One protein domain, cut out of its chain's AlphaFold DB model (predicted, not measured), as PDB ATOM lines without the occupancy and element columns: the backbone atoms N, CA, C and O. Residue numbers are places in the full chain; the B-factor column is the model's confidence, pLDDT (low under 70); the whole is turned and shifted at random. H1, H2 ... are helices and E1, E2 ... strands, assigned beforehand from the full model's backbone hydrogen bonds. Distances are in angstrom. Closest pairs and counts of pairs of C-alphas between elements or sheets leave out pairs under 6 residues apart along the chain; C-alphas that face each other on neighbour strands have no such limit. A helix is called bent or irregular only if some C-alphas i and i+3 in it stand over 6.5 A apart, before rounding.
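This is residues 6 to 11, 27 to 76, 87 to 184 and 193 to 255 of the 264 residues of the protein "solute carrier family 12 member 9-like" of Pantherophis guttatus (UniProt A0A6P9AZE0). A strongly twisted sheet of seven strands is the middle layer of three, with H2 and H3 packed on one face and H1 on the other; the sheet curls round H2. Beyond the sheet, H7 touches H1 and H6, H6 touches H4, and residues 27 to 45 stick out as a free arm. The printed part has 217 residues, with seven named helices and seven named strands in the order E1 H1 E2 E3 H2 E4 H3 E5 H4 H5 H6 E6 H7 E7. The sheet, E1 E2 E7 E6 E3 E4 E5, is mixed, and so is the class, helices and strands. The whole is compact, with a radius of gyration of the C-alphas of 18.4 A and spans of 59 by 49 by 33 A.

Edge strand E1, residues 6 to 9, is parallel to E2, residues 66 to 71, with N 8 and O 68 within hydrogen-bond range at 2.9 A. H1, residues 50 to 62, is on the sheet at a height of 10.6 A, its closest C-alphas to E2 being Ala 60 and Val 67, 7.0 A. E2 is antiparallel to E7, residues 250 to 254 (N 69 and O 252, 2.9 A). Parallel pairs follow: E7 and E6, residues 218 to 222 (N 251 and O 219, 2.8 A); E6 and E3, residues 89 to 93 (N 220 and O 91, 2.8 A); E3 and E4, residues 130 to 137 (N 132 and O 90, 2.8 A); E4 and edge strand E5, residues 162 to 167 (N 164 and O 133, 2.8 A). H2, residues 108 to 122, comes closest to E7 at the C-alphas of Ser 109 and His 254, 5.0 A. H3, residues 143 to 156, is on the same face, over E4 at a height of 9.5 A. E3, H2, E4; E4, H3, E5; and E6, H7, E7 are strand-helix-strand units, parallel neighbours with a helix between, with right-handed crossovers; H7 is residues 230 to 243. The hub H7, irregular with C-alphas 231 and 234 7.2 A apart, touches H1's residues 50 to 55 alone, about perpendicular at 84 degrees, closest C-alphas Arg 51 and Tyr 233, 5.6 A. With residues 239 to 243 alone it touches H6, residues 199 to 211, the same way at a shallow tilt of 34 degrees, only just short of steep, closest C-alphas Asn 206 and Leu 243, 5.0 A. H6 only grazes the sheet, and its residues 200 to 205 alone touch residues 171 to 175 alone of H4, residues 169 to 182, opposite ways at a shallow tilt of 6 degrees, closest C-alphas Leu 174 and Tyr 201, 5.5 A. H5, residues 193 to 196, touches H7 and only just touches H4, with 3 pairs of C-alphas within 8 A; the closest C-alphas are Ile 194 and Tyr 236, 6.7 A, and Arg 179 and Ser 196, 6.5 A. Every O i to N i+4 pair is within hydrogen-bond range in H1, H2 and H6, against 9 of 10 in H3, 6 of 10 in H4 and 8 of 10 in H7; H5 is too short for one.

E1 begins at C-alpha 6, (5.774, 40.728, 51.221), and E7 ends at C-alpha 254, (0.880, 46.598, 44.858). E4 is 21.9 A long, H2 21.1 A and H4 20.8 A.

The C-alphas of Glu 30 and Ala 184, 64.6 A apart, are the two farthest apart. Residues 12 to 26, 77 to 86 and 185 to 192 are not printed, with C-alpha gaps of 26.8 A, 14.2 A and 17.4 A. Of the links printed whole, E3 to H2 is long. The mean pLDDT of the printed part is 85.7, and 29 residues are under 70, among them 27 to 36 and 178 to 184.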
ATOM      1  N   ILE A   6       6.340  42.035  50.887       94.44
ATOM      2  CA  ILE A   6       5.774  40.728  51.221       94.44
ATOM      3  C   ILE A   6       5.367  40.060  49.907       94.44
ATOM      4  O   ILE A   6       4.633  40.647  49.112       94.44
ATOM      5  N   ALA A   7       5.862  38.848  49.671       94.62
ATOM      6  CA  ALA A   7       5.496  38.035  48.519       94.62
ATOM      7  C   ALA A   7       4.720  36.804  48.993       94.62
ATOM      8  O   ALA A   7       5.164  36.116  49.909       94.62
ATOM      9  N   LEU A   8       3.569  36.552  48.377       94.88
ATOM     10  CA  LEU A   8       2.677  35.438  48.685       94.88
ATOM     11  C   LEU A   8       2.406  34.636  47.408       94.88
ATOM     12  O   LEU A   8       2.372  35.194  46.309       94.88
ATOM     13  N   GLY A   9       2.182  33.332  47.551       93.31
ATOM     14  CA  GLY A   9       1.542  32.544  46.498       93.31
ATOM     15  C   GLY A   9       0.071  32.936  46.376       93.31
ATOM     16  O   GLY A   9      -0.564  33.274  47.376       93.31
ATOM     17  N   PHE A  10      -0.465  32.925  45.160       95.19
ATOM     18  CA  PHE A  10      -1.877  33.199  44.927       95.19
ATOM     19  C   PHE A  10      -2.748  32.112  45.570       95.19
ATOM     20  O   PHE A  10      -2.423  30.929  45.518       95.19
ATOM     21  N   TYR A  11      -3.863  32.510  46.180       93.38
ATOM     22  CA  TYR A  11      -4.801  31.573  46.790       93.38
ATOM     23  C   TYR A  11      -5.678  30.939  45.705       93.38
ATOM     24  O   TYR A  11      -6.744  31.453  45.380       93.38
ATOM     25  N   SER A  27      20.465  24.502  46.450       52.78
ATOM     26  CA  SER A  27      20.661  23.370  47.379       52.78
ATOM     27  C   SER A  27      22.131  23.060  47.699       52.78
ATOM     28  O   SER A  27      22.456  21.933  48.051       52.78
ATOM     29  N   ARG A  28      23.047  24.028  47.562       51.34
ATOM     30  CA  ARG A  28      24.456  23.823  47.944       51.34
ATOM     31  C   ARG A  28      24.668  23.776  49.457       51.34
ATOM     32  O   ARG A  28      25.663  23.200  49.875       51.34
ATOM     33  N   ASP A  29      23.729  24.310  50.234       52.22
ATOM     34  CA  ASP A  29      23.748  24.234  51.691       52.22
ATOM     35  C   ASP A  29      22.598  23.328  52.163       52.22
ATOM     36  O   ASP A  29      21.424  23.690  52.069       52.22
ATOM     37  N   GLU A  30      22.937  22.142  52.675       51.06
ATOM     38  CA  GLU A  30      22.011  21.112  53.193       51.06
ATOM     39  C   GLU A  30      21.162  21.575  54.402       51.06
ATOM     40  O   GLU A  30      20.342  20.823  54.916       51.06
ATOM     41  N   ALA A  31      21.325  22.812  54.879       52.88
ATOM     42  CA  ALA A  31      21.007  23.175  56.259       52.88
ATOM     43  C   ALA A  31      19.706  23.973  56.504       52.88
ATOM     44  O   ALA A  31      19.487  24.370  57.643       52.88
ATOM     45  N   ILE A  32      18.849  24.263  55.512       54.59
ATOM     46  CA  ILE A  32      17.757  25.258  55.719       54.59
ATOM     47  C   ILE A  32      16.339  24.736  55.405       54.59
ATOM     48  O   ILE A  32      15.350  25.364  55.773       54.59
ATOM     49  N   TRP A  33      16.187  23.569  54.776       56.00
ATOM     50  CA  TRP A  33      14.878  23.158  54.236       56.00
ATOM     51  C   TRP A  33      14.027  22.282  55.170       56.00
ATOM     52  O   TRP A  33      12.877  22.002  54.843       56.00
ATOM     53  N   HIS A  34      14.545  21.877  56.334       54.78
ATOM     54  CA  HIS A  34      13.847  20.967  57.255       54.78
ATOM     55  C   HIS A  34      12.756  21.624  58.121       54.78
ATOM     56  O   HIS A  34      11.931  20.905  58.677       54.78
ATOM     57  N   ASP A  35      12.704  22.959  58.192       64.94
ATOM     58  CA  ASP A  35      11.755  23.696  59.046       64.94
ATOM     59  C   ASP A  35      10.511  24.212  58.297       64.94
ATOM     60  O   ASP A  35       9.700  24.956  58.858       64.94
ATOM     61  N   PHE A  36      10.332  23.847  57.023       66.69
ATOM     62  CA  PHE A  36       9.118  24.221  56.302       66.69
ATOM     63  C   PHE A  36       7.938  23.342  56.737       66.69
ATOM     64  O   PHE A  36       8.086  22.122  56.847       66.69
ATOM     65  N   PRO A  37       6.746  23.931  56.959       70.06
ATOM     66  CA  PRO A  37       5.537  23.155  57.183       70.06
ATOM     67  C   PRO A  37       5.328  22.144  56.047       70.06
ATOM     68  O   PRO A  37       5.652  22.453  54.895       70.06
ATOM     69  N   PRO A  38       4.760  20.961  56.335       71.81
ATOM     70  CA  PRO A  38       4.462  19.990  55.295       71.81
ATOM     71  C   PRO A  38       3.532  20.606  54.248       71.81
ATOM     72  O   PRO A  38       2.638  21.396  54.569       71.81
ATOM     73  N   VAL A  39       3.732  20.212  52.991       74.75
ATOM     74  CA  VAL A  39       2.858  20.611  51.889       74.75
ATOM     75  C   VAL A  39       1.420  20.190  52.204       74.75
ATOM     76  O   VAL A  39       1.185  19.080  52.684       74.75
ATOM     77  N   TRP A  40       0.446  21.077  51.970       72.62
ATOM     78  CA  TRP A  40      -0.948  20.755  52.265       72.62
ATOM     79  C   TRP A  40      -1.430  19.574  51.408       72.62
ATOM     80  O   TRP A  40      -1.009  19.384  50.271       72.62
ATOM     81  N   THR A  41      -2.353  18.771  51.924       70.25
ATOM     82  CA  THR A  41      -2.936  17.655  51.167       70.25
ATOM     83  C   THR A  41      -4.027  18.148  50.221       70.25
ATOM     84  O   THR A  41      -4.951  18.843  50.650       70.25
ATOM     85  N   TYR A  42      -3.956  17.766  48.942       68.25
ATOM     86  CA  TYR A  42      -5.022  18.039  47.971       68.25
ATOM     87  C   TYR A  42      -6.357  17.448  48.455       68.25
ATOM     88  O   TYR A  42      -6.412  16.291  48.867       68.25
ATOM     89  N   GLY A  43      -7.424  18.252  48.444       67.38
ATOM     90  CA  GLY A  43      -8.749  17.862  48.948       67.38
ATOM     91  C   GLY A  43      -8.944  17.991  50.467       67.38
ATOM     92  O   GLY A  43     -10.064  17.817  50.942       67.38
ATOM     93  N   GLY A  44      -7.899  18.331  51.230       73.00
ATOM     94  CA  GLY A  44      -8.025  18.719  52.637       73.00
ATOM     95  C   GLY A  44      -8.452  20.185  52.806       73.00
ATOM     96  O   GLY A  44      -8.329  20.978  51.866       73.00
ATOM     97  N   PRO A  45      -8.941  20.585  53.994       74.50
ATOM     98  CA  PRO A  45      -9.201  21.991  54.279       74.50
ATOM     99  C   PRO A  45      -7.892  22.787  54.210       74.50
ATOM    100  O   PRO A  45      -6.879  22.396  54.797       74.50
ATOM    101  N   LYS A  46      -7.908  23.922  53.503       82.44
ATOM    102  CA  LYS A  46      -6.785  24.866  53.529       82.44
ATOM    103  C   LYS A  46      -6.608  25.385  54.955       82.44
ATOM    104  O   LYS A  46      -7.589  25.731  55.607       82.44
ATOM    105  N   GLN A  47      -5.362  25.461  55.423       83.00
ATOM    106  CA  GLN A  47      -5.042  25.978  56.764       83.00
ATOM    107  C   GLN A  47      -5.449  27.446  56.943       83.00
ATOM    108  O   GLN A  47      -5.719  27.882  58.055       83.00
ATOM    109  N   LEU A  48      -5.472  28.190  55.839       89.25
ATOM    110  CA  LEU A  48      -5.857  29.587  55.775       89.25
ATOM    111  C   LEU A  48      -7.175  29.684  55.011       89.25
ATOM    112  O   LEU A  48      -7.281  29.142  53.912       89.25
ATOM    113  N   SER A  49      -8.166  30.376  55.561       92.81
ATOM    114  CA  SER A  49      -9.396  30.691  54.835       92.81
ATOM    115  C   SER A  49      -9.167  31.800  53.800       92.81
ATOM    116  O   SER A  49      -8.236  32.602  53.901       92.81
ATOM    117  N   SER A  50     -10.063  31.911  52.815       93.19
ATOM    118  CA  SER A  50     -10.008  32.993  51.819       93.19
ATOM    119  C   SER A  50     -10.091  34.381  52.463       93.19
ATOM    120  O   SER A  50      -9.413  35.309  52.026       93.19
ATOM    121  N   ARG A  51     -10.878  34.522  53.541       95.75
ATOM    122  CA  ARG A  51     -10.986  35.772  54.307       95.75
ATOM    123  C   ARG A  51      -9.674  36.114  55.009       95.75
ATOM    124  O   ARG A  51      -9.233  37.255  54.912       95.75
ATOM    125  N   GLU A  52      -9.035  35.153  55.672       95.88
ATOM    126  CA  GLU A  52      -7.755  35.388  56.353       95.88
ATOM    127  C   GLU A  52      -6.631  35.699  55.360       95.88
ATOM    128  O   GLU A  52      -5.833  36.599  55.604       95.88
ATOM    129  N   TYR A  53      -6.607  35.035  54.202       96.56
ATOM    130  CA  TYR A  53      -5.654  35.340  53.135       96.56
ATOM    131  C   TYR A  53      -5.744  36.798  52.672       96.56
ATOM    132  O   TYR A  53      -4.735  37.505  52.619       96.56
ATOM    133  N   VAL A  54      -6.956  37.289  52.395       97.12
ATOM    134  CA  VAL A  54      -7.156  38.695  52.018       97.12
ATOM    135  C   VAL A  54      -6.879  39.635  53.198       97.12
ATOM    136  O   VAL A  54      -6.335  40.719  52.992       97.12
ATOM    137  N   ALA A  55      -7.163  39.221  54.436       97.06
ATOM    138  CA  ALA A  55      -6.817  39.992  55.629       97.06
ATOM    139  C   ALA A  55      -5.296  40.189  55.770       97.06
ATOM    140  O   ALA A  55      -4.858  41.311  56.016       97.06
ATOM    141  N   ILE A  56      -4.486  39.157  55.505       96.75
ATOM    142  CA  ILE A  56      -3.016  39.263  55.483       96.75
ATOM    143  C   ILE A  56      -2.559  40.288  54.437       96.75
ATOM    144  O   ILE A  56      -1.693  41.118  54.721       96.75
ATOM    145  N   ILE A  57      -3.160  40.276  53.241       96.75
ATOM    146  CA  ILE A  57      -2.875  41.268  52.192       96.75
ATOM    147  C   ILE A  57      -3.214  42.683  52.686       96.75
ATOM    148  O   ILE A  57      -2.402  43.601  52.550       96.75
ATOM    149  N   CYS A  58      -4.393  42.866  53.282       95.25
ATOM    150  CA  CYS A  58      -4.817  44.137  53.862       95.25
ATOM    151  C   CYS A  58      -3.845  44.635  54.931       95.25
ATOM    152  O   CYS A  58      -3.467  45.807  54.916       95.25
ATOM    153  N   ASP A  59      -3.434  43.769  55.849       95.38
ATOM    154  CA  ASP A  59      -2.556  44.138  56.953       95.38
ATOM    155  C   ASP A  59      -1.147  44.471  56.463       95.38
ATOM    156  O   ASP A  59      -0.582  45.482  56.882       95.38
ATOM    157  N   ALA A  60      -0.627  43.736  55.475       94.19
ATOM    158  CA  ALA A  60       0.606  44.094  54.777       94.19
ATOM    159  C   ALA A  60       0.540  45.516  54.187       94.19
ATOM    160  O   ALA A  60       1.455  46.323  54.388       94.19
ATOM    161  N   MET A  61      -0.566  45.859  53.518       92.50
ATOM    162  CA  MET A  61      -0.771  47.203  52.967       92.50
ATOM    163  C   MET A  61      -0.910  48.271  54.066       92.50
ATOM    164  O   MET A  61      -0.313  49.341  53.941       92.50
ATOM    165  N   LYS A  62      -1.634  47.997  55.164       91.69
ATOM    166  CA  LYS A  62      -1.758  48.908  56.325       91.69
ATOM    167  C   LYS A  62      -0.409  49.161  56.996       91.69
ATOM    168  O   LYS A  62      -0.113  50.282  57.395       91.69
ATOM    169  N   MET A  63       0.445  48.141  57.056       92.06
ATOM    170  CA  MET A  63       1.820  48.241  57.547       92.06
ATOM    171  C   MET A  63       2.766  48.962  56.577       92.06
ATOM    172  O   MET A  63       3.975  49.016  56.825       92.06
ATOM    173  N   SER A  64       2.245  49.516  55.476       90.62
ATOM    174  CA  SER A  64       3.035  50.170  54.436       90.62
ATOM    175  C   SER A  64       4.155  49.250  53.941       90.62
ATOM    176  O   SER A  64       5.337  49.613  53.912       90.62
ATOM    177  N   ARG A  65       3.773  48.026  53.560       92.88
ATOM    178  CA  ARG A  65       4.609  47.080  52.812       92.88
ATOM    179  C   ARG A  65       4.101  46.935  51.383       92.88
ATOM    180  O   ARG A  65       2.898  46.982  51.136       92.88
ATOM    181  N   ASN A  66       5.029  46.749  50.449       94.12
ATOM    182  CA  ASN A  66       4.679  46.342  49.094       94.12
ATOM    183  C   ASN A  66       4.167  44.898  49.125       94.12
ATOM    184  O   ASN A  66       4.648  44.097  49.931       94.12
ATOM    185  N   VAL A  67       3.237  44.556  48.238       96.25
ATOM    186  CA  VAL A  67       2.652  43.211  48.166       96.25
ATOM    187  C   VAL A  67       2.809  42.656  46.759       96.25
ATOM    188  O   VAL A  67       2.518  43.345  45.780       96.25
ATOM    189  N   LEU A  68       3.261  41.408  46.669       97.00
ATOM    190  CA  LEU A  68       3.369  40.639  45.434       97.00
ATOM    191  C   LEU A  68       2.575  39.338  45.582       97.00
ATOM    192  O   LEU A  68       2.820  38.602  46.535       97.00
ATOM    193  N   LEU A  69       1.668  39.035  44.651       97.44
ATOM    194  CA  LEU A  69       1.001  37.728  44.584       97.44
ATOM    195  C   LEU A  69       1.466  36.982  43.335       97.44
ATOM    196  O   LEU A  69       1.288  37.474  42.220       97.44
ATOM    197  N   ALA A  70       2.062  35.809  43.522       96.31
ATOM    198  CA  ALA A  70       2.580  34.969  42.449       96.31
ATOM    199  C   ALA A  70       1.570  33.873  42.084       96.31
ATOM    200  O   ALA A  70       1.243  33.036  42.923       96.31
ATOM    201  N   ARG A  71       1.097  33.857  40.833       95.50
ATOM    202  CA  ARG A  71       0.182  32.837  40.294       95.50
ATOM    203  C   ARG A  71       0.829  32.093  39.123       95.50
ATOM    204  O   ARG A  71       1.492  32.725  38.299       95.50
ATOM    205  N   TYR A  72       0.624  30.776  39.044       93.25
ATOM    206  CA  TYR A  72       1.141  29.897  37.980       93.25
ATOM    207  C   TYR A  72       2.673  29.907  37.804       93.25
ATOM    208  O   TYR A  72       3.189  29.750  36.696       93.25
ATOM    209  N   PHE A  73       3.431  30.142  38.878       91.19
ATOM    210  CA  PHE A  73       4.901  30.156  38.810       91.19
ATOM    211  C   PHE A  73       5.519  28.755  38.706       91.19
ATOM    212  O   PHE A  73       6.676  28.634  38.321       91.19
ATOM    213  N   ASP A  74       4.741  27.707  38.966       86.25
ATOM    214  CA  ASP A  74       5.056  26.319  38.616       86.25
ATOM    215  C   ASP A  74       5.262  26.131  37.101       86.25
ATOM    216  O   ASP A  74       6.062  25.299  36.680       86.25
ATOM    217  N   GLN A  75       4.610  26.957  36.275       88.62
ATOM    218  CA  GLN A  75       4.723  26.933  34.812       88.62
ATOM    219  C   GLN A  75       5.868  27.816  34.291       88.62
ATOM    220  O   GLN A  75       6.113  27.868  33.081       88.62
ATOM    221  N   LEU A  76       6.558  28.554  35.171       89.19
ATOM    222  CA  LEU A  76       7.592  29.500  34.766       89.19
ATOM    223  C   LEU A  76       8.832  28.760  34.264       89.19
ATOM    224  O   LEU A  76       9.645  28.251  35.033       89.19
ATOM    225  N   GLN A  87      14.239  34.590  23.540       82.81
ATOM    226  CA  GLN A  87      13.961  35.980  23.892       82.81
ATOM    227  C   GLN A  87      12.733  35.996  24.794       82.81
ATOM    228  O   GLN A  87      11.615  36.049  24.281       82.81
ATOM    229  N   PRO A  88      12.922  35.893  26.120       89.50
ATOM    230  CA  PRO A  88      11.802  35.896  27.041       89.50
ATOM    231  C   PRO A  88      11.028  37.208  26.911       89.50
ATOM    232  O   PRO A  88      11.596  38.282  26.700       89.50
ATOM    233  N   LEU A  89       9.714  37.112  27.013       92.38
ATOM    234  CA  LEU A  89       8.818  38.254  26.909       92.38
ATOM    235  C   LEU A  89       8.316  38.596  28.309       92.38
ATOM    236  O   LEU A  89       7.796  37.725  29.008       92.38
ATOM    237  N   ILE A  90       8.494  39.856  28.700       94.81
ATOM    238  CA  ILE A  90       7.982  40.397  29.957       94.81
ATOM    239  C   ILE A  90       6.875  41.375  29.600       94.81
ATOM    240  O   ILE A  90       7.133  42.395  28.960       94.81
ATOM    241  N   ASP A  91       5.662  41.071  30.033       95.75
ATOM    242  CA  ASP A  91       4.495  41.903  29.775       95.75
ATOM    243  C   ASP A  91       4.097  42.665  31.032       95.75
ATOM    244  O   ASP A  91       4.006  42.089  32.112       95.75
ATOM    245  N   VAL A  92       3.838  43.961  30.887       95.50
ATOM    246  CA  VAL A  92       3.509  44.861  31.991       95.50
ATOM    247  C   VAL A  92       2.185  45.561  31.714       95.50
ATOM    248  O   VAL A  92       2.052  46.260  30.710       95.50
ATOM    249  N   TRP A  93       1.245  45.418  32.649       94.94
ATOM    250  CA  TRP A  93      -0.061  46.081  32.665       94.94
ATOM    251  C   TRP A  93      -0.135  47.037  33.869       94.94
ATOM    252  O   TRP A  93      -0.637  46.663  34.933       94.94
ATOM    253  N   PRO A  94       0.404  48.264  33.742       91.75
ATOM    254  CA  PRO A  94       0.570  49.210  34.845       91.75
ATOM    255  C   PRO A  94      -0.711  50.025  35.092       91.75
ATOM    256  O   PRO A  94      -0.665  51.250  35.188       91.75
ATOM    257  N   ILE A  95      -1.861  49.351  35.153       90.31
ATOM    258  CA  ILE A  95      -3.188  49.958  35.297       90.31
ATOM    259  C   ILE A  95      -4.069  49.112  36.214       90.31
ATOM    260  O   ILE A  95      -4.102  47.886  36.113       90.31
ATOM    261  N   ASN A  96      -4.823  49.776  37.088       91.19
ATOM    262  CA  ASN A  96      -5.836  49.118  37.901       91.19
ATOM    263  C   ASN A  96      -7.077  48.777  37.059       91.19
ATOM    264  O   ASN A  96      -7.988  49.592  36.913       91.19
ATOM    265  N   LEU A  97      -7.111  47.554  36.534       90.31
ATOM    266  CA  LEU A  97      -8.199  47.051  35.690       90.31
ATOM    267  C   LEU A  97      -9.528  46.868  36.442       90.31
ATOM    268  O   LEU A  97     -10.566  46.813  35.805       90.31
ATOM    269  N   LEU A  98      -9.532  46.836  37.780       87.94
ATOM    270  CA  LEU A  98     -10.769  46.803  38.579       87.94
ATOM    271  C   LEU A  98     -11.362  48.206  38.805       87.94
ATOM    272  O   LEU A  98     -12.366  48.356  39.498       87.94
ATOM    273  N   ARG A  99     -10.725  49.260  38.283       84.56
ATOM    274  CA  ARG A  99     -11.227  50.637  38.373       84.56
ATOM    275  C   ARG A  99     -11.050  51.383  37.048       84.56
ATOM    276  O   ARG A  99     -10.258  52.332  37.009       84.56
ATOM    277  N   PRO A 100     -11.795  51.012  35.988       79.06
ATOM    278  CA  PRO A 100     -11.700  51.679  34.687       79.06
ATOM    279  C   PRO A 100     -11.937  53.196  34.780       79.06
ATOM    280  O   PRO A 100     -11.227  53.957  34.130       79.06
ATOM    281  N   ASP A 101     -12.821  53.650  35.676       72.44
ATOM    282  CA  ASP A 101     -13.155  55.074  35.870       72.44
ATOM    283  C   ASP A 101     -11.980  55.937  36.365       72.44
ATOM    284  O   ASP A 101     -11.966  57.157  36.211       72.44
ATOM    285  N   SER A 102     -10.994  55.313  37.015       68.06
ATOM    286  CA  SER A 102      -9.844  55.996  37.630       68.06
ATOM    287  C   SER A 102      -8.512  55.410  37.174       68.06
ATOM    288  O   SER A 102      -7.501  55.548  37.862       68.06
ATOM    289  N   ALA A 103      -8.521  54.759  36.012       66.00
ATOM    290  CA  ALA A 103      -7.364  54.199  35.342       66.00
ATOM    291  C   ALA A 103      -6.236  55.238  35.212       66.00
ATOM    292  O   ALA A 103      -6.255  56.112  34.346       66.00
ATOM    293  N   ARG A 104      -5.235  55.152  36.094       70.50
ATOM    294  CA  ARG A 104      -4.044  56.006  36.078       70.50
ATOM    295  C   ARG A 104      -2.816  55.143  35.837       70.50
ATOM    296  O   ARG A 104      -2.581  54.183  36.557       70.50
ATOM    297  N   TYR A 105      -2.014  55.538  34.853       70.31
ATOM    298  CA  TYR A 105      -0.747  54.877  34.519       70.31
ATOM    299  C   TYR A 105       0.426  55.344  35.385       70.31
ATOM    300  O   TYR A 105       1.492  54.731  35.378       70.31
ATOM    301  N   VAL A 106       0.236  56.427  36.141       76.75
ATOM    302  CA  VAL A 106       1.263  57.055  36.980       76.75
ATOM    303  C   VAL A 106       0.727  57.175  38.404       76.75
ATOM    304  O   VAL A 106       0.295  58.241  38.841       76.75
ATOM    305  N   ASP A 107       0.704  56.049  39.110       85.81
ATOM    306  CA  ASP A 107       0.490  55.991  40.552       85.81
ATOM    307  C   ASP A 107       1.649  55.234  41.228       85.81
ATOM    308  O   ASP A 107       2.558  54.712  40.580       85.81
ATOM    309  N   THR A 108       1.664  55.202  42.559       88.62
ATOM    310  CA  THR A 108       2.738  54.553  43.326       88.62
ATOM    311  C   THR A 108       2.880  53.062  43.005       88.62
ATOM    312  O   THR A 108       3.995  52.542  42.943       88.62
ATOM    313  N   SER A 109       1.762  52.370  42.788       89.50
ATOM    314  CA  SER A 109       1.745  50.938  42.498       89.50
ATOM    315  C   SER A 109       2.202  50.644  41.072       89.50
ATOM    316  O   SER A 109       2.978  49.711  40.876       89.50
ATOM    317  N   SER A 110       1.803  51.458  40.093       89.75
ATOM    318  CA  SER A 110       2.240  51.328  38.706       89.75
ATOM    319  C   SER A 110       3.746  51.569  38.577       89.75
ATOM    320  O   SER A 110       4.432  50.782  37.930       89.75
ATOM    321  N   LEU A 111       4.299  52.571  39.272       89.25
ATOM    322  CA  LEU A 111       5.746  52.823  39.313       89.25
ATOM    323  C   LEU A 111       6.526  51.663  39.943       89.25
ATOM    324  O   LEU A 111       7.543  51.236  39.397       89.25
ATOM    325  N   PHE A 112       6.043  51.121  41.064       90.75
ATOM    326  CA  PHE A 112       6.674  49.967  41.704       90.75
ATOM    327  C   PHE A 112       6.606  48.712  40.818       90.75
ATOM    328  O   PHE A 112       7.593  47.988  40.685       90.75
ATOM    329  N   LEU A 113       5.479  48.482  40.142       92.38
ATOM    330  CA  LEU A 113       5.317  47.404  39.166       92.38
ATOM    331  C   LEU A 113       6.333  47.535  38.021       92.38
ATOM    332  O   LEU A 113       7.010  46.560  37.682       92.38
ATOM    333  N   LEU A 114       6.507  48.743  37.473       90.81
ATOM    334  CA  LEU A 114       7.510  49.021  36.440       90.81
ATOM    335  C   LEU A 114       8.933  48.767  36.927       90.81
ATOM    336  O   LEU A 114       9.738  48.176  36.205       90.81
ATOM    337  N   GLN A 115       9.235  49.174  38.159       88.94
ATOM    338  CA  GLN A 115      10.524  48.916  38.784       88.94
ATOM    339  C   GLN A 115      10.793  47.413  38.900       88.94
ATOM    340  O   GLN A 115      11.874  46.969  38.526       88.94
ATOM    341  N   MET A 116       9.821  46.618  39.352       91.06
ATOM    342  CA  MET A 116       9.972  45.163  39.472       91.06
ATOM    343  C   MET A 116      10.246  44.498  38.118       91.06
ATOM    344  O   MET A 116      11.165  43.682  38.004       91.06
ATOM    345  N   ALA A 117       9.509  44.888  37.076       92.12
ATOM    346  CA  ALA A 117       9.730  44.376  35.727       92.12
ATOM    347  C   ALA A 117      11.110  44.782  35.171       92.12
ATOM    348  O   ALA A 117      11.798  43.977  34.539       92.12
ATOM    349  N   CYS A 118      11.549  46.011  35.454       89.38
ATOM    350  CA  CYS A 118      12.864  46.516  35.069       89.38
ATOM    351  C   CYS A 118      14.003  45.769  35.782       89.38
ATOM    352  O   CYS A 118      14.943  45.308  35.133       89.38
ATOM    353  N   VAL A 119      13.897  45.578  37.102       90.56
ATOM    354  CA  VAL A 119      14.873  44.817  37.895       90.56
ATOM    355  C   VAL A 119      15.007  43.399  37.351       90.56
ATOM    356  O   VAL A 119      16.133  42.932  37.168       90.56
ATOM    357  N   LEU A 120      13.891  42.739  37.019       91.50
ATOM    358  CA  LEU A 120      13.924  41.419  36.394       91.50
ATOM    359  C   LEU A 120      14.712  41.452  35.078       91.50
ATOM    360  O   LEU A 120      15.645  40.665  34.921       91.50
ATOM    361  N   ALA A 121      14.408  42.393  34.178       89.56
ATOM    362  CA  ALA A 121      15.086  42.543  32.887       89.56
ATOM    363  C   ALA A 121      16.600  42.838  33.008       89.56
ATOM    364  O   ALA A 121      17.373  42.500  32.110       89.56
ATOM    365  N   MET A 122      17.056  43.418  34.124       87.94
ATOM    366  CA  MET A 122      18.481  43.669  34.395       87.94
ATOM    367  C   MET A 122      19.254  42.423  34.860       87.94
ATOM    368  O   MET A 122      20.491  42.396  34.795       87.94
ATOM    369  N   THR A 123      18.564  41.384  35.340       89.25
ATOM    370  CA  THR A 123      19.219  40.165  35.836       89.25
ATOM    371  C   THR A 123      19.888  39.379  34.705       89.25
ATOM    372  O   THR A 123      19.438  39.385  33.561       89.25
ATOM    373  N   ARG A 124      20.978  38.655  35.016       86.12
ATOM    374  CA  ARG A 124      21.805  37.952  34.010       86.12
ATOM    375  C   ARG A 124      20.998  37.017  33.104       86.12
ATOM    376  O   ARG A 124      21.228  37.018  31.900       86.12
ATOM    377  N   SER A 125      20.047  36.282  33.671       85.88
ATOM    378  CA  SER A 125      19.211  35.319  32.945       85.88
ATOM    379  C   SER A 125      18.190  35.979  32.016       85.88
ATOM    380  O   SER A 125      17.745  35.348  31.067       85.88
ATOM    381  N   TRP A 126      17.845  37.244  32.255       89.56
ATOM    382  CA  TRP A 126      16.783  37.964  31.548       89.56
ATOM    383  C   TRP A 126      17.309  39.149  30.724       89.56
ATOM    384  O   TRP A 126      16.518  39.891  30.160       89.56
ATOM    385  N   ARG A 127      18.633  39.309  30.566       85.25
ATOM    386  CA  ARG A 127      19.243  40.437  29.821       85.25
ATOM    387  C   ARG A 127      18.776  40.576  28.370       85.25
ATOM    388  O   ARG A 127      18.904  41.646  27.790       85.25
ATOM    389  N   ARG A 128      18.309  39.482  27.759       87.12
ATOM    390  CA  ARG A 128      17.772  39.448  26.385       87.12
ATOM    391  C   ARG A 128      16.245  39.546  26.344       87.12
ATOM    392  O   ARG A 128      15.661  39.381  25.274       87.12
ATOM    393  N   ALA A 129      15.605  39.758  27.494       90.00
ATOM    394  CA  ALA A 129      14.165  39.866  27.577       90.00
ATOM    395  C   ALA A 129      13.670  41.109  26.844       90.00
ATOM    396  O   ALA A 129      14.293  42.170  26.892       90.00
ATOM    397  N   ARG A 130      12.515  40.986  26.194       91.62
ATOM    398  CA  ARG A 130      11.802  42.135  25.640       91.62
ATOM    399  C   ARG A 130      10.706  42.539  26.607       91.62
ATOM    400  O   ARG A 130       9.764  41.782  26.829       91.62
ATOM    401  N   LEU A 131      10.838  43.744  27.146       93.50
ATOM    402  CA  LEU A 131       9.840  44.353  28.008       93.50
ATOM    403  C   LEU A 131       8.773  45.044  27.148       93.50
ATOM    404  O   LEU A 131       9.086  45.953  26.371       93.50
ATOM    405  N   ARG A 132       7.520  44.604  27.263       94.31
ATOM    406  CA  ARG A 132       6.351  45.198  26.609       94.31
ATOM    407  C   ARG A 132       5.442  45.802  27.657       94.31
ATOM    408  O   ARG A 132       5.179  45.192  28.688       94.31
ATOM    409  N   LEU A 133       4.963  47.000  27.378       93.62
ATOM    410  CA  LEU A 133       4.142  47.764  28.293       93.62
ATOM    411  C   LEU A 133       2.836  48.140  27.614       93.62
ATOM    412  O   LEU A 133       2.858  48.765  26.558       93.62
ATOM    413  N   PHE A 134       1.717  47.754  28.213       93.12
ATOM    414  CA  PHE A 134       0.397  47.918  27.618       93.12
ATOM    415  C   PHE A 134      -0.283  49.177  28.150       93.12
ATOM    416  O   PHE A 134      -0.445  49.349  29.358       93.12
ATOM    417  N   LEU A 135      -0.662  50.061  27.230       90.69
ATOM    418  CA  LEU A 135      -1.401  51.288  27.502       90.69
ATOM    419  C   LEU A 135      -2.817  51.127  26.939       90.69
ATOM    420  O   LEU A 135      -3.003  51.146  25.722       90.69
ATOM    421  N   CYS A 136      -3.807  50.974  27.817       89.50
ATOM    422  CA  CYS A 136      -5.209  50.954  27.418       89.50
ATOM    423  C   CYS A 136      -5.683  52.370  27.052       89.50
ATOM    424  O   CYS A 136      -5.573  53.314  27.842       89.50
ATOM    425  N   VAL A 137      -6.224  52.528  25.852       87.06
ATOM    426  CA  VAL A 137      -6.691  53.809  25.311       87.06
ATOM    427  C   VAL A 137      -8.153  53.698  24.897       87.06
ATOM    428  O   VAL A 137      -8.603  52.643  24.450       87.06
ATOM    429  N   GLN A 138      -8.893  54.791  25.074       81.56
ATOM    430  CA  GLN A 138     -10.272  54.928  24.611       81.56
ATOM    431  C   GLN A 138     -10.293  55.771  23.338       81.56
ATOM    432  O   GLN A 138      -9.619  56.804  23.274       81.56
ATOM    433  N   SER A 139     -11.082  55.363  22.345       74.31
ATOM    434  CA  SER A 139     -11.136  55.987  21.013       74.31
ATOM    435  C   SER A 139     -11.559  57.465  21.043       74.31
ATOM    436  O   SER A 139     -11.230  58.220  20.132       74.31
ATOM    437  N   CYS A 140     -12.267  57.903  22.091       62.25
ATOM    438  CA  CYS A 140     -12.722  59.288  22.265       62.25
ATOM    439  C   CYS A 140     -11.671  60.223  22.891       62.25
ATOM    440  O   CYS A 140     -11.855  61.439  22.901       62.25
ATOM    441  N   THR A 141     -10.569  59.676  23.409       66.62
ATOM    442  CA  THR A 141      -9.482  60.444  24.027       66.62
ATOM    443  C   THR A 141      -8.280  60.481  23.100       66.62
ATOM    444  O   THR A 141      -7.930  59.460  22.517       66.62
ATOM    445  N   SER A 142      -7.615  61.634  22.958       68.75
ATOM    446  CA  SER A 142      -6.384  61.697  22.165       68.75
ATOM    447  C   SER A 142      -5.293  60.845  22.843       68.75
ATOM    448  O   SER A 142      -4.827  61.189  23.934       68.75
ATOM    449  N   PRO A 143      -4.857  59.722  22.235       67.50
ATOM    450  CA  PRO A 143      -3.938  58.789  22.892       67.50
ATOM    451  C   PRO A 143      -2.528  59.378  23.039       67.50
ATOM    452  O   PRO A 143      -1.796  59.020  23.962       67.50
ATOM    453  N   GLN A 144      -2.185  60.337  22.169       71.44
ATOM    454  CA  GLN A 144      -0.864  60.964  22.076       71.44
ATOM    455  C   GLN A 144      -0.407  61.551  23.417       71.44
ATOM    456  O   GLN A 144       0.685  61.250  23.882       71.44
ATOM    457  N   GLY A 145      -1.273  62.287  24.123       78.25
ATOM    458  CA  GLY A 145      -0.880  62.943  25.373       78.25
ATOM    459  C   GLY A 145      -0.570  61.984  26.532       78.25
ATOM    460  O   GLY A 145       0.242  62.314  27.394       78.25
ATOM    461  N   GLN A 146      -1.212  60.813  26.585       77.12
ATOM    462  CA  GLN A 146      -0.936  59.799  27.615       77.12
ATOM    463  C   GLN A 146       0.279  58.951  27.242       77.12
ATOM    464  O   GLN A 146       1.118  58.662  28.098       77.12
ATOM    465  N   GLU A 147       0.401  58.600  25.962       84.25
ATOM    466  CA  GLU A 147       1.552  57.876  25.439       84.25
ATOM    467  C   GLU A 147       2.849  58.677  25.615       84.25
ATOM    468  O   GLU A 147       3.830  58.134  26.124       84.25
ATOM    469  N   ASP A 148       2.851  59.971  25.289       85.12
ATOM    470  CA  ASP A 148       4.029  60.837  25.411       85.12
ATOM    471  C   ASP A 148       4.490  60.974  26.865       85.12
ATOM    472  O   ASP A 148       5.679  60.833  27.159       85.12
ATOM    473  N   LYS A 149       3.552  61.168  27.803       83.75
ATOM    474  CA  LYS A 149       3.854  61.219  29.245       83.75
ATOM    475  C   LYS A 149       4.490  59.923  29.735       83.75
ATOM    476  O   LYS A 149       5.466  59.952  30.480       83.75
ATOM    477  N   LEU A 150       3.949  58.788  29.307       84.44
ATOM    478  CA  LEU A 150       4.452  57.472  29.676       84.44
ATOM    479  C   LEU A 150       5.823  57.188  29.050       84.44
ATOM    480  O   LEU A 150       6.708  56.666  29.721       84.44
ATOM    481  N   ARG A 151       6.041  57.576  27.789       88.19
ATOM    482  CA  ARG A 151       7.350  57.477  27.125       88.19
ATOM    483  C   ARG A 151       8.394  58.360  27.796       88.19
ATOM    484  O   ARG A 151       9.522  57.907  27.986       88.19
ATOM    485  N   GLN A 152       8.022  59.578  28.183       87.94
ATOM    486  CA  GLN A 152       8.895  60.474  28.934       87.94
ATOM    487  C   GLN A 152       9.252  59.869  30.298       87.94
ATOM    488  O   GLN A 152      10.429  59.790  30.633       87.94
ATOM    489  N   LEU A 153       8.271  59.323  31.024       85.44
ATOM    490  CA  LEU A 153       8.509  58.619  32.284       85.44
ATOM    491  C   LEU A 153       9.471  57.432  32.111       85.44
ATOM    492  O   LEU A 153      10.416  57.286  32.880       85.44
ATOM    493  N   LEU A 154       9.270  56.592  31.092       88.31
ATOM    494  CA  LEU A 154      10.166  55.466  30.805       88.31
ATOM    495  C   LEU A 154      11.590  55.936  30.483       88.31
ATOM    496  O   LEU A 154      12.553  55.299  30.908       88.31
ATOM    497  N   LYS A 155      11.729  57.064  29.777       88.94
ATOM    498  CA  LYS A 155      13.023  57.689  29.484       88.94
ATOM    499  C   LYS A 155      13.711  58.182  30.758       88.94
ATOM    500  O   LYS A 155      14.887  57.879  30.950       88.94
ATOM    501  N   ASP A 156      12.983  58.871  31.633       85.38
ATOM    502  CA  ASP A 156      13.509  59.398  32.898       85.38
ATOM    503  C   ASP A 156      13.929  58.264  33.843       85.38
ATOM    504  O   ASP A 156      14.995  58.312  34.455       85.38
ATOM    505  N   LEU A 157      13.144  57.183  33.876       82.56
ATOM    506  CA  LEU A 157      13.457  55.962  34.625       82.56
ATOM    507  C   LEU A 157      14.505  55.071  33.933       82.56
ATOM    508  O   LEU A 157      14.910  54.054  34.498       82.56
ATOM    509  N   ARG A 158      14.951  55.427  32.719       85.94
ATOM    510  CA  ARG A 158      15.895  54.655  31.886       85.94
ATOM    511  C   ARG A 158      15.434  53.216  31.616       85.94
ATOM    512  O   ARG A 158      16.250  52.307  31.472       85.94
ATOM    513  N   ILE A 159      14.124  53.008  31.529       86.44
ATOM    514  CA  ILE A 159      13.499  51.714  31.256       86.44
ATOM    515  C   ILE A 159      13.303  51.568  29.745       86.44
ATOM    516  O   ILE A 159      12.545  52.310  29.123       86.44
ATOM    517  N   GLN A 160      13.955  50.572  29.145       87.44
ATOM    518  CA  GLN A 160      13.763  50.234  27.733       87.44
ATOM    519  C   GLN A 160      12.568  49.285  27.577       87.44
ATOM    520  O   GLN A 160      12.711  48.070  27.704       87.44
ATOM    521  N   ALA A 161      11.387  49.840  27.298       91.56
ATOM    522  CA  ALA A 161      10.162  49.075  27.057       91.56
ATOM    523  C   ALA A 161       9.494  49.464  25.731       91.56
ATOM    524  O   ALA A 161       9.468  50.634  25.345       91.56
ATOM    525  N   LYS A 162       8.900  48.482  25.044       92.25
ATOM    526  CA  LYS A 162       8.017  48.728  23.898       92.25
ATOM    527  C   LYS A 162       6.604  49.009  24.407       92.25
ATOM    528  O   LYS A 162       5.955  48.103  24.919       92.25
ATOM    529  N   VAL A 163       6.121  50.235  24.219       92.06
ATOM    530  CA  VAL A 163       4.728  50.604  24.517       92.06
ATOM    531  C   VAL A 163       3.803  50.037  23.433       92.06
ATOM    532  O   VAL A 163       4.070  50.216  22.242       92.06
ATOM    533  N   GLN A 164       2.756  49.318  23.837       92.31
ATOM    534  CA  GLN A 164       1.709  48.759  22.980       92.31
ATOM    535  C   GLN A 164       0.371  49.397  23.356       92.31
ATOM    536  O   GLN A 164      -0.042  49.339  24.513       92.31
ATOM    537  N   LEU A 165      -0.283  50.024  22.379       91.12
ATOM    538  CA  LEU A 165      -1.608  50.607  22.560       91.12
ATOM    539  C   LEU A 165      -2.659  49.504  22.478       91.12
ATOM    540  O   LEU A 165      -2.647  48.712  21.535       91.12
ATOM    541  N   VAL A 166      -3.567  49.475  23.446       91.75
ATOM    542  CA  VAL A 166      -4.679  48.526  23.494       91.75
ATOM    543  C   VAL A 166      -5.977  49.316  23.506       91.75
ATOM    544  O   VAL A 166      -6.275  50.020  24.467       91.75
ATOM    545  N   LEU A 167      -6.749  49.210  22.430       90.19
ATOM    546  CA  LEU A 167      -8.105  49.746  22.403       90.19
ATOM    547  C   LEU A 167      -8.997  48.835  23.244       90.19
ATOM    548  O   LEU A 167      -9.054  47.630  23.006       90.19
ATOM    549  N   TRP A 168      -9.669  49.409  24.234       90.81
ATOM    550  CA  TRP A 168     -10.498  48.654  25.182       90.81
ATOM    551  C   TRP A 168     -11.906  49.231  25.349       90.81
ATOM    552  O   TRP A 168     -12.590  48.908  26.315       90.81
ATOM    553  N   ASP A 169     -12.354  50.067  24.408       88.31
ATOM    554  CA  ASP A 169     -13.672  50.717  24.441       88.31
ATOM    555  C   ASP A 169     -14.817  49.708  24.622       88.31
ATOM    556  O   ASP A 169     -15.686  49.909  25.466       88.31
ATOM    557  N   SER A 170     -14.784  48.589  23.887       87.00
ATOM    558  CA  SER A 170     -15.782  47.513  23.987       87.00
ATOM    559  C   SER A 170     -15.825  46.875  25.375       87.00
ATOM    560  O   SER A 170     -16.898  46.550  25.873       87.00
ATOM    561  N   VAL A 171     -14.666  46.732  26.018       90.44
ATOM    562  CA  VAL A 171     -14.544  46.159  27.358       90.44
ATOM    563  C   VAL A 171     -15.038  47.159  28.400       90.44
ATOM    564  O   VAL A 171     -15.854  46.808  29.242       90.44
ATOM    565  N   VAL A 172     -14.615  48.424  28.321       86.25
ATOM    566  CA  VAL A 172     -15.066  49.474  29.251       86.25
ATOM    567  C   VAL A 172     -16.569  49.727  29.135       86.25
ATOM    568  O   VAL A 172     -17.213  49.999  30.146       86.25
ATOM    569  N   ALA A 173     -17.154  49.577  27.945       86.81
ATOM    570  CA  ALA A 173     -18.596  49.682  27.766       86.81
ATOM    571  C   ALA A 173     -19.357  48.702  28.676       86.81
ATOM    572  O   ALA A 173     -20.335  49.109  29.298       86.81
ATOM    573  N   LEU A 174     -18.896  47.456  28.835       86.19
ATOM    574  CA  LEU A 174     -19.541  46.462  29.713       86.19
ATOM    575  C   LEU A 174     -19.629  46.933  31.174       86.19
ATOM    576  O   LEU A 174     -20.628  46.685  31.843       86.19
ATOM    577  N   HIS A 175     -18.624  47.674  31.651       83.38
ATOM    578  CA  HIS A 175     -18.642  48.261  32.993       83.38
ATOM    579  C   HIS A 175     -19.718  49.351  33.139       83.38
ATOM    580  O   HIS A 175     -20.354  49.465  34.185       83.38
ATOM    581  N   TRP A 176     -19.949  50.150  32.092       76.94
ATOM    582  CA  TRP A 176     -20.946  51.221  32.137       76.94
ATOM    583  C   TRP A 176     -22.386  50.696  32.073       76.94
ATOM    584  O   TRP A 176     -23.250  51.218  32.776       76.94
ATOM    585  N   HIS A 177     -22.640  49.645  31.284       70.88
ATOM    586  CA  HIS A 177     -23.974  49.039  31.172       70.88
ATOM    587  C   HIS A 177     -24.429  48.423  32.501       70.88
ATOM    588  O   HIS A 177     -25.521  48.736  32.970       70.88
ATOM    589  N   SER A 178     -23.552  47.664  33.169       65.69
ATOM    590  CA  SER A 178     -23.847  47.063  34.480       65.69
ATOM    591  C   SER A 178     -24.228  48.107  35.538       65.69
ATOM    592  O   SER A 178     -25.073  47.858  36.389       65.69
ATOM    593  N   ARG A 179     -23.646  49.310  35.477       62.47
ATOM    594  CA  ARG A 179     -23.911  50.382  36.445       62.47
ATOM    595  C   ARG A 179     -25.255  51.082  36.223       62.47
ATOM    596  O   ARG A 179     -25.810  51.655  37.162       62.47
ATOM    597  N   GLN A 180     -25.764  51.088  34.991       57.81
ATOM    598  CA  GLN A 180     -27.035  51.732  34.661       57.81
ATOM    599  C   GLN A 180     -28.233  50.900  35.139       57.81
ATOM    600  O   GLN A 180     -29.226  51.480  35.571       57.81
ATOM    601  N   GLU A 181     -28.107  49.571  35.136       54.38
ATOM    602  CA  GLU A 181     -29.120  48.644  35.659       54.38
ATOM    603  C   GLU A 181     -29.240  48.736  37.191       54.38
ATOM    604  O   GLU A 181     -30.350  48.833  37.711       54.38
ATOM    605  N   ASP A 182     -28.114  48.856  37.906       53.25
ATOM    606  CA  ASP A 182     -28.084  49.041  39.369       53.25
ATOM    607  C   ASP A 182     -28.605  50.416  39.839       53.25
ATOM    608  O   ASP A 182     -28.966  50.591  41.001       53.25
ATOM    609  N   SER A 183     -28.641  51.418  38.951       49.94
ATOM    610  CA  SER A 183     -29.047  52.797  39.285       49.94
ATOM    611  C   SER A 183     -30.564  53.035  39.214       49.94
ATOM    612  O   SER A 183     -31.019  54.148  39.485       49.94
ATOM    613  N   ALA A 184     -31.355  52.025  38.835       48.97
ATOM    614  CA  ALA A 184     -32.817  52.108  38.819       48.97
ATOM    615  C   ALA A 184     -33.442  52.055  40.229       48.97
ATOM    616  O   ALA A 184     -34.597  52.446  40.393       48.97
ATOM    617  N   ASN A 193     -16.351  50.010  44.595       57.84
ATOM    618  CA  ASN A 193     -16.205  49.600  43.178       57.84
ATOM    619  C   ASN A 193     -16.040  48.081  42.957       57.84
ATOM    620  O   ASN A 193     -16.181  47.582  41.852       57.84
ATOM    621  N   ILE A 194     -15.712  47.334  44.008       60.31
ATOM    622  CA  ILE A 194     -15.648  45.883  43.985       60.31
ATOM    623  C   ILE A 194     -16.994  45.200  43.711       60.31
ATOM    624  O   ILE A 194     -17.006  44.133  43.112       60.31
ATOM    625  N   THR A 195     -18.123  45.784  44.115       61.94
ATOM    626  CA  THR A 195     -19.450  45.220  43.825       61.94
ATOM    627  C   THR A 195     -19.965  45.648  42.457       61.94
ATOM    628  O   THR A 195     -20.751  44.921  41.874       61.94
ATOM    629  N   SER A 196     -19.502  46.785  41.926       70.38
ATOM    630  CA  SER A 196     -19.958  47.312  40.631       70.38
ATOM    631  C   SER A 196     -19.264  46.682  39.422       70.38
ATOM    632  O   SER A 196     -19.657  46.936  38.289       70.38
ATOM    633  N   VAL A 197     -18.188  45.921  39.634       84.88
ATOM    634  CA  VAL A 197     -17.461  45.264  38.546       84.88
ATOM    635  C   VAL A 197     -18.047  43.870  38.311       84.88
ATOM    636  O   VAL A 197     -17.899  42.970  39.149       84.88
ATOM    637  N   SER A 198     -18.698  43.706  37.158       90.06
ATOM    638  CA  SER A 198     -19.313  42.452  36.719       90.06
ATOM    639  C   SER A 198     -18.281  41.409  36.271       90.06
ATOM    640  O   SER A 198     -17.169  41.733  35.840       90.06
ATOM    641  N   ASP A 199     -18.663  40.133  36.340       93.00
ATOM    642  CA  ASP A 199     -17.823  39.020  35.867       93.00
ATOM    643  C   ASP A 199     -17.642  39.043  34.351       93.00
ATOM    644  O   ASP A 199     -16.581  38.682  33.842       93.00
ATOM    645  N   GLU A 200     -18.650  39.529  33.627       93.06
ATOM    646  CA  GLU A 200     -18.613  39.725  32.178       93.06
ATOM    647  C   GLU A 200     -17.513  40.713  31.785       93.06
ATOM    648  O   GLU A 200     -16.703  40.427  30.901       93.06
ATOM    649  N   TYR A 201     -17.418  41.840  32.500       93.44
ATOM    650  CA  TYR A 201     -16.340  42.805  32.314       93.44
ATOM    651  C   TYR A 201     -14.971  42.174  32.590       93.44
ATOM    652  O   TYR A 201     -14.065  42.279  31.764       93.44
ATOM    653  N   LEU A 202     -14.804  41.489  33.728       94.75
ATOM    654  CA  LEU A 202     -13.518  40.889  34.102       94.75
ATOM    655  C   LEU A 202     -13.083  39.794  33.133       94.75
ATOM    656  O   LEU A 202     -11.903  39.710  32.788       94.75
ATOM    657  N   THR A 203     -14.033  38.999  32.650       96.00
ATOM    658  CA  THR A 203     -13.795  37.985  31.622       96.00
ATOM    659  C   THR A 203     -13.360  38.648  30.318       96.00
ATOM    660  O   THR A 203     -12.372  38.229  29.718       96.00
ATOM    661  N   ALA A 204     -14.020  39.731  29.900       95.88
ATOM    662  CA  ALA A 204     -13.631  40.484  28.711       95.88
ATOM    663  C   ALA A 204     -12.231  41.116  28.846       95.88
ATOM    664  O   ALA A 204     -11.447  41.072  27.897       95.88
ATOM    665  N   VAL A 205     -11.870  41.636  30.026       95.06
ATOM    666  CA  VAL A 205     -10.508  42.121  30.316       95.06
ATOM    667  C   VAL A 205      -9.489  40.980  30.250       95.06
ATOM    668  O   VAL A 205      -8.434  41.137  29.638       95.06
ATOM    669  N   ASN A 206      -9.781  39.828  30.855       96.31
ATOM    670  CA  ASN A 206      -8.901  38.663  30.797       96.31
ATOM    671  C   ASN A 206      -8.650  38.227  29.341       96.31
ATOM    672  O   ASN A 206      -7.497  38.066  28.932       96.31
ATOM    673  N   GLN A 207      -9.710  38.143  28.532       95.81
ATOM    674  CA  GLN A 207      -9.609  37.830  27.107       95.81
ATOM    675  C   GLN A 207      -8.801  38.881  26.340       95.81
ATOM    676  O   GLN A 207      -7.957  38.522  25.518       95.81
ATOM    677  N   LEU A 208      -8.981  40.168  26.648       95.06
ATOM    678  CA  LEU A 208      -8.180  41.245  26.069       95.06
ATOM    679  C   LEU A 208      -6.682  41.033  26.341       95.06
ATOM    680  O   LEU A 208      -5.876  41.137  25.419       95.06
ATOM    681  N   ILE A 209      -6.300  40.688  27.577       95.00
ATOM    682  CA  ILE A 209      -4.899  40.419  27.951       95.00
ATOM    683  C   ILE A 209      -4.348  39.196  27.206       95.00
ATOM    684  O   ILE A 209      -3.203  39.218  26.742       95.00
ATOM    685  N   LEU A 210      -5.143  38.129  27.082       93.88
ATOM    686  CA  LEU A 210      -4.759  36.917  26.354       93.88
ATOM    687  C   LEU A 210      -4.521  37.200  24.862       93.88
ATOM    688  O   LEU A 210      -3.536  36.723  24.298       93.88
ATOM    689  N   GLN A 211      -5.355  38.034  24.239       92.75
ATOM    690  CA  GLN A 211      -5.251  38.380  22.816       92.75
ATOM    691  C   GLN A 211      -3.990  39.181  22.463       92.75
ATOM    692  O   GLN A 211      -3.480  39.065  21.350       92.75
ATOM    693  N   GLN A 212      -3.449  39.976  23.392       88.62
ATOM    694  CA  GLN A 212      -2.257  40.793  23.129       88.62
ATOM    695  C   GLN A 212      -0.941  39.996  23.078       88.62
ATOM    696  O   GLN A 212       0.097  40.492  22.611       88.62
ATOM    697  N   SER A 213      -0.946  38.762  23.584       75.00
ATOM    698  CA  SER A 213       0.291  38.061  23.906       75.00
ATOM    699  C   SER A 213       0.157  36.562  23.704       75.00
ATOM    700  O   SER A 213      -0.341  35.856  24.578       75.00
ATOM    701  N   SER A 214       0.693  36.064  22.589       69.00
ATOM    702  CA  SER A 214       0.608  34.643  22.242       69.00
ATOM    703  C   SER A 214       1.383  33.720  23.193       69.00
ATOM    704  O   SER A 214       1.021  32.556  23.298       69.00
ATOM    705  N   SER A 215       2.423  34.194  23.896       79.56
ATOM    706  CA  SER A 215       3.124  33.420  24.947       79.56
ATOM    707  C   SER A 215       4.201  34.243  25.678       79.56
ATOM    708  O   SER A 215       5.398  34.083  25.425       79.56
ATOM    709  N   PRO A 216       3.840  35.172  26.580       85.50
ATOM    710  CA  PRO A 216       4.843  35.833  27.388       85.50
ATOM    711  C   PRO A 216       5.389  34.880  28.448       85.50
ATOM    712  O   PRO A 216       4.677  34.016  28.955       85.50
ATOM    713  N   THR A 217       6.664  35.048  28.787       91.44
ATOM    714  CA  THR A 217       7.325  34.220  29.801       91.44
ATOM    715  C   THR A 217       6.821  34.572  31.197       91.44
ATOM    716  O   THR A 217       6.686  33.694  32.040       91.44
ATOM    717  N   VAL A 218       6.541  35.857  31.441       95.00
ATOM    718  CA  VAL A 218       5.959  36.343  32.696       95.00
ATOM    719  C   VAL A 218       5.146  37.616  32.460       95.00
ATOM    720  O   VAL A 218       5.504  38.454  31.622       95.00
ATOM    721  N   ARG A 219       4.057  37.773  33.213       96.12
ATOM    722  CA  ARG A 219       3.196  38.961  33.218       96.12
ATOM    723  C   ARG A 219       3.255  39.667  34.572       96.12
ATOM    724  O   ARG A 219       3.203  39.024  35.616       96.12
ATOM    725  N   PHE A 220       3.311  40.991  34.555       97.00
ATOM    726  CA  PHE A 220       3.150  41.853  35.721       97.00
ATOM    727  C   PHE A 220       1.825  42.598  35.599       97.00
ATOM    728  O   PHE A 220       1.636  43.385  34.666       97.00
ATOM    729  N   LEU A 221       0.917  42.351  36.538       96.81
ATOM    730  CA  LEU A 221      -0.393  42.990  36.608       96.81
ATOM    731  C   LEU A 221      -0.493  43.828  37.883       96.81
ATOM    732  O   LEU A 221       0.107  43.516  38.911       96.81
ATOM    733  N   TYR A 222      -1.267  44.904  37.821       95.50
ATOM    734  CA  TYR A 222      -1.581  45.712  38.993       95.50
ATOM    735  C   TYR A 222      -2.394  44.895  40.005       95.50
ATOM    736  O   TYR A 222      -3.361  44.239  39.623       95.50
ATOM    737  N   LEU A 223      -2.046  44.968  41.293       95.69
ATOM    738  CA  LEU A 223      -2.850  44.421  42.389       95.69
ATOM    739  C   LEU A 223      -3.721  45.533  43.003       95.69
ATOM    740  O   LEU A 223      -3.199  46.419  43.696       95.69
ATOM    741  N   PRO A 224      -5.047  45.507  42.784       93.06
ATOM    742  CA  PRO A 224      -5.973  46.444  43.405       93.06
ATOM    743  C   PRO A 224      -5.963  46.282  44.920       93.06
ATOM    744  O   PRO A 224      -5.867  45.168  45.432       93.06
ATOM    745  N   ARG A 225      -6.108  47.386  45.655       91.94
ATOM    746  CA  ARG A 225      -6.286  47.326  47.109       91.94
ATOM    747  C   ARG A 225      -7.587  46.568  47.436       91.94
ATOM    748  O   ARG A 225      -8.609  46.903  46.830       91.94
ATOM    749  N   PRO A 226      -7.577  45.608  48.379       93.56
ATOM    750  CA  PRO A 226      -8.805  44.954  48.812       93.56
ATOM    751  C   PRO A 226      -9.803  45.957  49.429       93.56
ATOM    752  O   PRO A 226      -9.413  47.054  49.845       93.56
ATOM    753  N   PRO A 227     -11.100  45.617  49.479       92.19
ATOM    754  CA  PRO A 227     -12.129  46.508  50.006       92.19
ATOM    755  C   PRO A 227     -11.955  46.713  51.519       92.19
ATOM    756  O   PRO A 227     -11.327  45.908  52.201       92.19
ATOM    757  N   ALA A 228     -12.513  47.794  52.068       90.25
ATOM    758  CA  ALA A 228     -12.513  47.995  53.520       90.25
ATOM    759  C   ALA A 228     -13.467  47.018  54.230       90.25
ATOM    760  O   ALA A 228     -13.167  46.550  55.326       90.25
ATOM    761  N   ASP A 229     -14.591  46.689  53.586       92.50
ATOM    762  CA  ASP A 229     -15.548  45.708  54.089       92.50
ATOM    763  C   ASP A 229     -15.017  44.278  53.913       92.50
ATOM    764  O   ASP A 229     -14.828  43.782  52.799       92.50
ATOM    765  N   THR A 230     -14.804  43.603  55.043       93.25
ATOM    766  CA  THR A 230     -14.318  42.218  55.109       93.25
ATOM    767  C   THR A 230     -15.293  41.199  54.515       93.25
ATOM    768  O   THR A 230     -14.864  40.132  54.070       93.25
ATOM    769  N   ASN A 231     -16.590  41.520  54.433       93.38
ATOM    770  CA  ASN A 231     -17.580  40.640  53.804       93.38
ATOM    771  C   ASN A 231     -17.362  40.506  52.294       93.38
ATOM    772  O   ASN A 231     -17.753  39.499  51.707       93.38
ATOM    773  N   LEU A 232     -16.680  41.476  51.681       93.75
ATOM    774  CA  LEU A 232     -16.366  41.502  50.253       93.75
ATOM    775  C   LEU A 232     -15.031  40.810  49.922       93.75
ATOM    776  O   LEU A 232     -14.641  40.765  48.759       93.75
ATOM    777  N   TYR A 233     -14.320  40.249  50.908       95.12
ATOM    778  CA  TYR A 233     -13.042  39.554  50.679       95.12
ATOM    779  C   TYR A 233     -13.165  38.318  49.780       95.12
ATOM    780  O   TYR A 233     -12.320  38.162  48.897       95.12
ATOM    781  N   PRO A 234     -14.197  37.461  49.921       94.12
ATOM    782  CA  PRO A 234     -14.403  36.364  48.979       94.12
ATOM    783  C   PRO A 234     -14.605  36.870  47.545       94.12
ATOM    784  O   PRO A 234     -13.956  36.372  46.631       94.12
ATOM    785  N   ARG A 235     -15.420  37.921  47.369       94.38
ATOM    786  CA  ARG A 235     -15.671  38.540  46.060       94.38
ATOM    787  C   ARG A 235     -14.400  39.137  45.452       94.38
ATOM    788  O   ARG A 235     -14.137  38.938  44.275       94.38
ATOM    789  N   TYR A 236     -13.578  39.819  46.252       95.19
ATOM    790  CA  TYR A 236     -12.275  40.331  45.813       95.19
ATOM    791  C   TYR A 236     -11.397  39.233  45.211       95.19
ATOM    792  O   TYR A 236     -10.799  39.418  44.152       95.19
ATOM    793  N   LEU A 237     -11.319  38.089  45.892       95.50
ATOM    794  CA  LEU A 237     -10.473  36.988  45.462       95.50
ATOM    795  C   LEU A 237     -10.998  36.331  44.182       95.50
ATOM    796  O   LEU A 237     -10.209  36.077  43.278       95.50
ATOM    797  N   GLU A 238     -12.314  36.139  44.081       95.25
ATOM    798  CA  GLU A 238     -12.985  35.651  42.870       95.25
ATOM    799  C   GLU A 238     -12.710  36.561  41.662       95.25
ATOM    800  O   GLU A 238     -12.342  36.091  40.589       95.25
ATOM    801  N   GLN A 239     -12.778  37.882  41.838       95.31
ATOM    802  CA  GLN A 239     -12.481  38.826  40.758       95.31
ATOM    803  C   GLN A 239     -11.025  38.756  40.290       95.31
ATOM    804  O   GLN A 239     -10.755  38.801  39.088       95.31
ATOM    805  N   LEU A 240     -10.073  38.630  41.224       96.19
ATOM    806  CA  LEU A 240      -8.671  38.396  40.869       96.19
ATOM    807  C   LEU A 240      -8.493  37.051  40.162       96.19
ATOM    808  O   LEU A 240      -7.672  36.946  39.247       96.19
ATOM    809  N   GLU A 241      -9.250  36.036  40.576       96.00
ATOM    810  CA  GLU A 241      -9.230  34.716  39.968       96.00
ATOM    811  C   GLU A 241      -9.700  34.756  38.510       96.00
ATOM    812  O   GLU A 241      -8.966  34.253  37.654       96.00
ATOM    813  N   ILE A 242     -10.833  35.410  38.225       96.56
ATOM    814  CA  ILE A 242     -11.367  35.618  36.868       96.56
ATOM    815  C   ILE A 242     -10.365  36.414  36.026       96.56
ATOM    816  O   ILE A 242      -9.972  35.979  34.943       96.56
ATOM    817  N   LEU A 243      -9.882  37.550  36.546       96.06
ATOM    818  CA  LEU A 243      -8.958  38.430  35.825       96.06
ATOM    819  C   LEU A 243      -7.669  37.711  35.409       96.06
ATOM    820  O   LEU A 243      -7.136  37.969  34.330       96.06
ATOM    821  N   THR A 244      -7.146  36.833  36.266       96.00
ATOM    822  CA  THR A 244      -5.856  36.163  36.045       96.00
ATOM    823  C   THR A 244      -5.978  34.724  35.547       96.00
ATOM    824  O   THR A 244      -4.969  34.025  35.440       96.00
ATOM    825  N   HIS A 245      -7.185  34.270  35.208       95.56
ATOM    826  CA  HIS A 245      -7.421  32.925  34.699       95.56
ATOM    827  C   HIS A 245      -6.636  32.671  33.399       95.56
ATOM    828  O   HIS A 245      -6.622  33.507  32.499       95.56
ATOM    829  N   GLY A 246      -5.935  31.536  33.306       92.88
ATOM    830  CA  GLY A 246      -5.210  31.134  32.092       92.88
ATOM    831  C   GLY A 246      -4.042  32.037  31.661       92.88
ATOM    832  O   GLY A 246      -3.454  31.799  30.609       92.88
ATOM    833  N   LEU A 247      -3.657  33.049  32.448       94.06
ATOM    834  CA  LEU A 247      -2.588  33.985  32.077       94.06
ATOM    835  C   LEU A 247      -1.168  33.403  32.217       94.06
ATOM    836  O   LEU A 247      -0.202  34.107  31.934       94.06
ATOM    837  N   GLY A 248      -0.994  32.156  32.659       93.44
ATOM    838  CA  GLY A 248       0.332  31.607  32.966       93.44
ATOM    839  C   GLY A 248       1.069  32.430  34.038       93.44
ATOM    840  O   GLY A 248       0.416  33.162  34.793       93.44
ATOM    841  N   PRO A 249       2.412  32.347  34.122       95.25
ATOM    842  CA  PRO A 249       3.188  32.977  35.191       95.25
ATOM    843  C   PRO A 249       2.892  34.477  35.327       95.25
ATOM    844  O   PRO A 249       3.269  35.287  34.474       95.25
ATOM    845  N   THR A 250       2.201  34.848  36.405       96.50
ATOM    846  CA  THR A 250       1.666  36.198  36.606       96.50
ATOM    847  C   THR A 250       1.952  36.694  38.015       96.50
ATOM    848  O   THR A 250       1.611  36.037  38.997       96.50
ATOM    849  N   LEU A 251       2.559  37.876  38.114       97.38
ATOM    850  CA  LEU A 251       2.810  38.570  39.369       97.38
ATOM    851  C   LEU A 251       1.858  39.763  39.501       97.38
ATOM    852  O   LEU A 251       1.940  40.715  38.724       97.38
ATOM    853  N   LEU A 252       0.967  39.720  40.489       97.75
ATOM    854  CA  LEU A 252       0.121  40.850  40.868       97.75
ATOM    855  C   LEU A 252       0.887  41.742  41.846       97.75
ATOM    856  O   LEU A 252       1.384  41.251  42.858       97.75
ATOM    857  N   VAL A 253       0.984  43.041  41.564       96.12
ATOM    858  CA  VAL A 253       1.883  43.955  42.280       96.12
ATOM    859  C   VAL A 253       1.146  45.160  42.858       96.12
ATOM    860  O   VAL A 253       0.507  45.913  42.124       96.12
ATOM    861  N   HIS A 254       1.290  45.376  44.167       94.88
ATOM    862  CA  HIS A 254       0.880  46.598  44.858       94.88
ATOM    863  C   HIS A 254       2.099  47.284  45.476       94.88
ATOM    864  O   HIS A 254       2.820  46.691  46.282       94.88
ATOM    865  N   GLY A 255       2.304  48.548  45.121       91.50
ATOM    866  CA  GLY A 255       3.353  49.403  45.667       91.50
ATOM    867  C   GLY A 255       2.780  50.468  46.593       91.50
ATOM    868  O   GLY A 255       1.830  51.162  46.231       91.50
TER     869      GLY A 255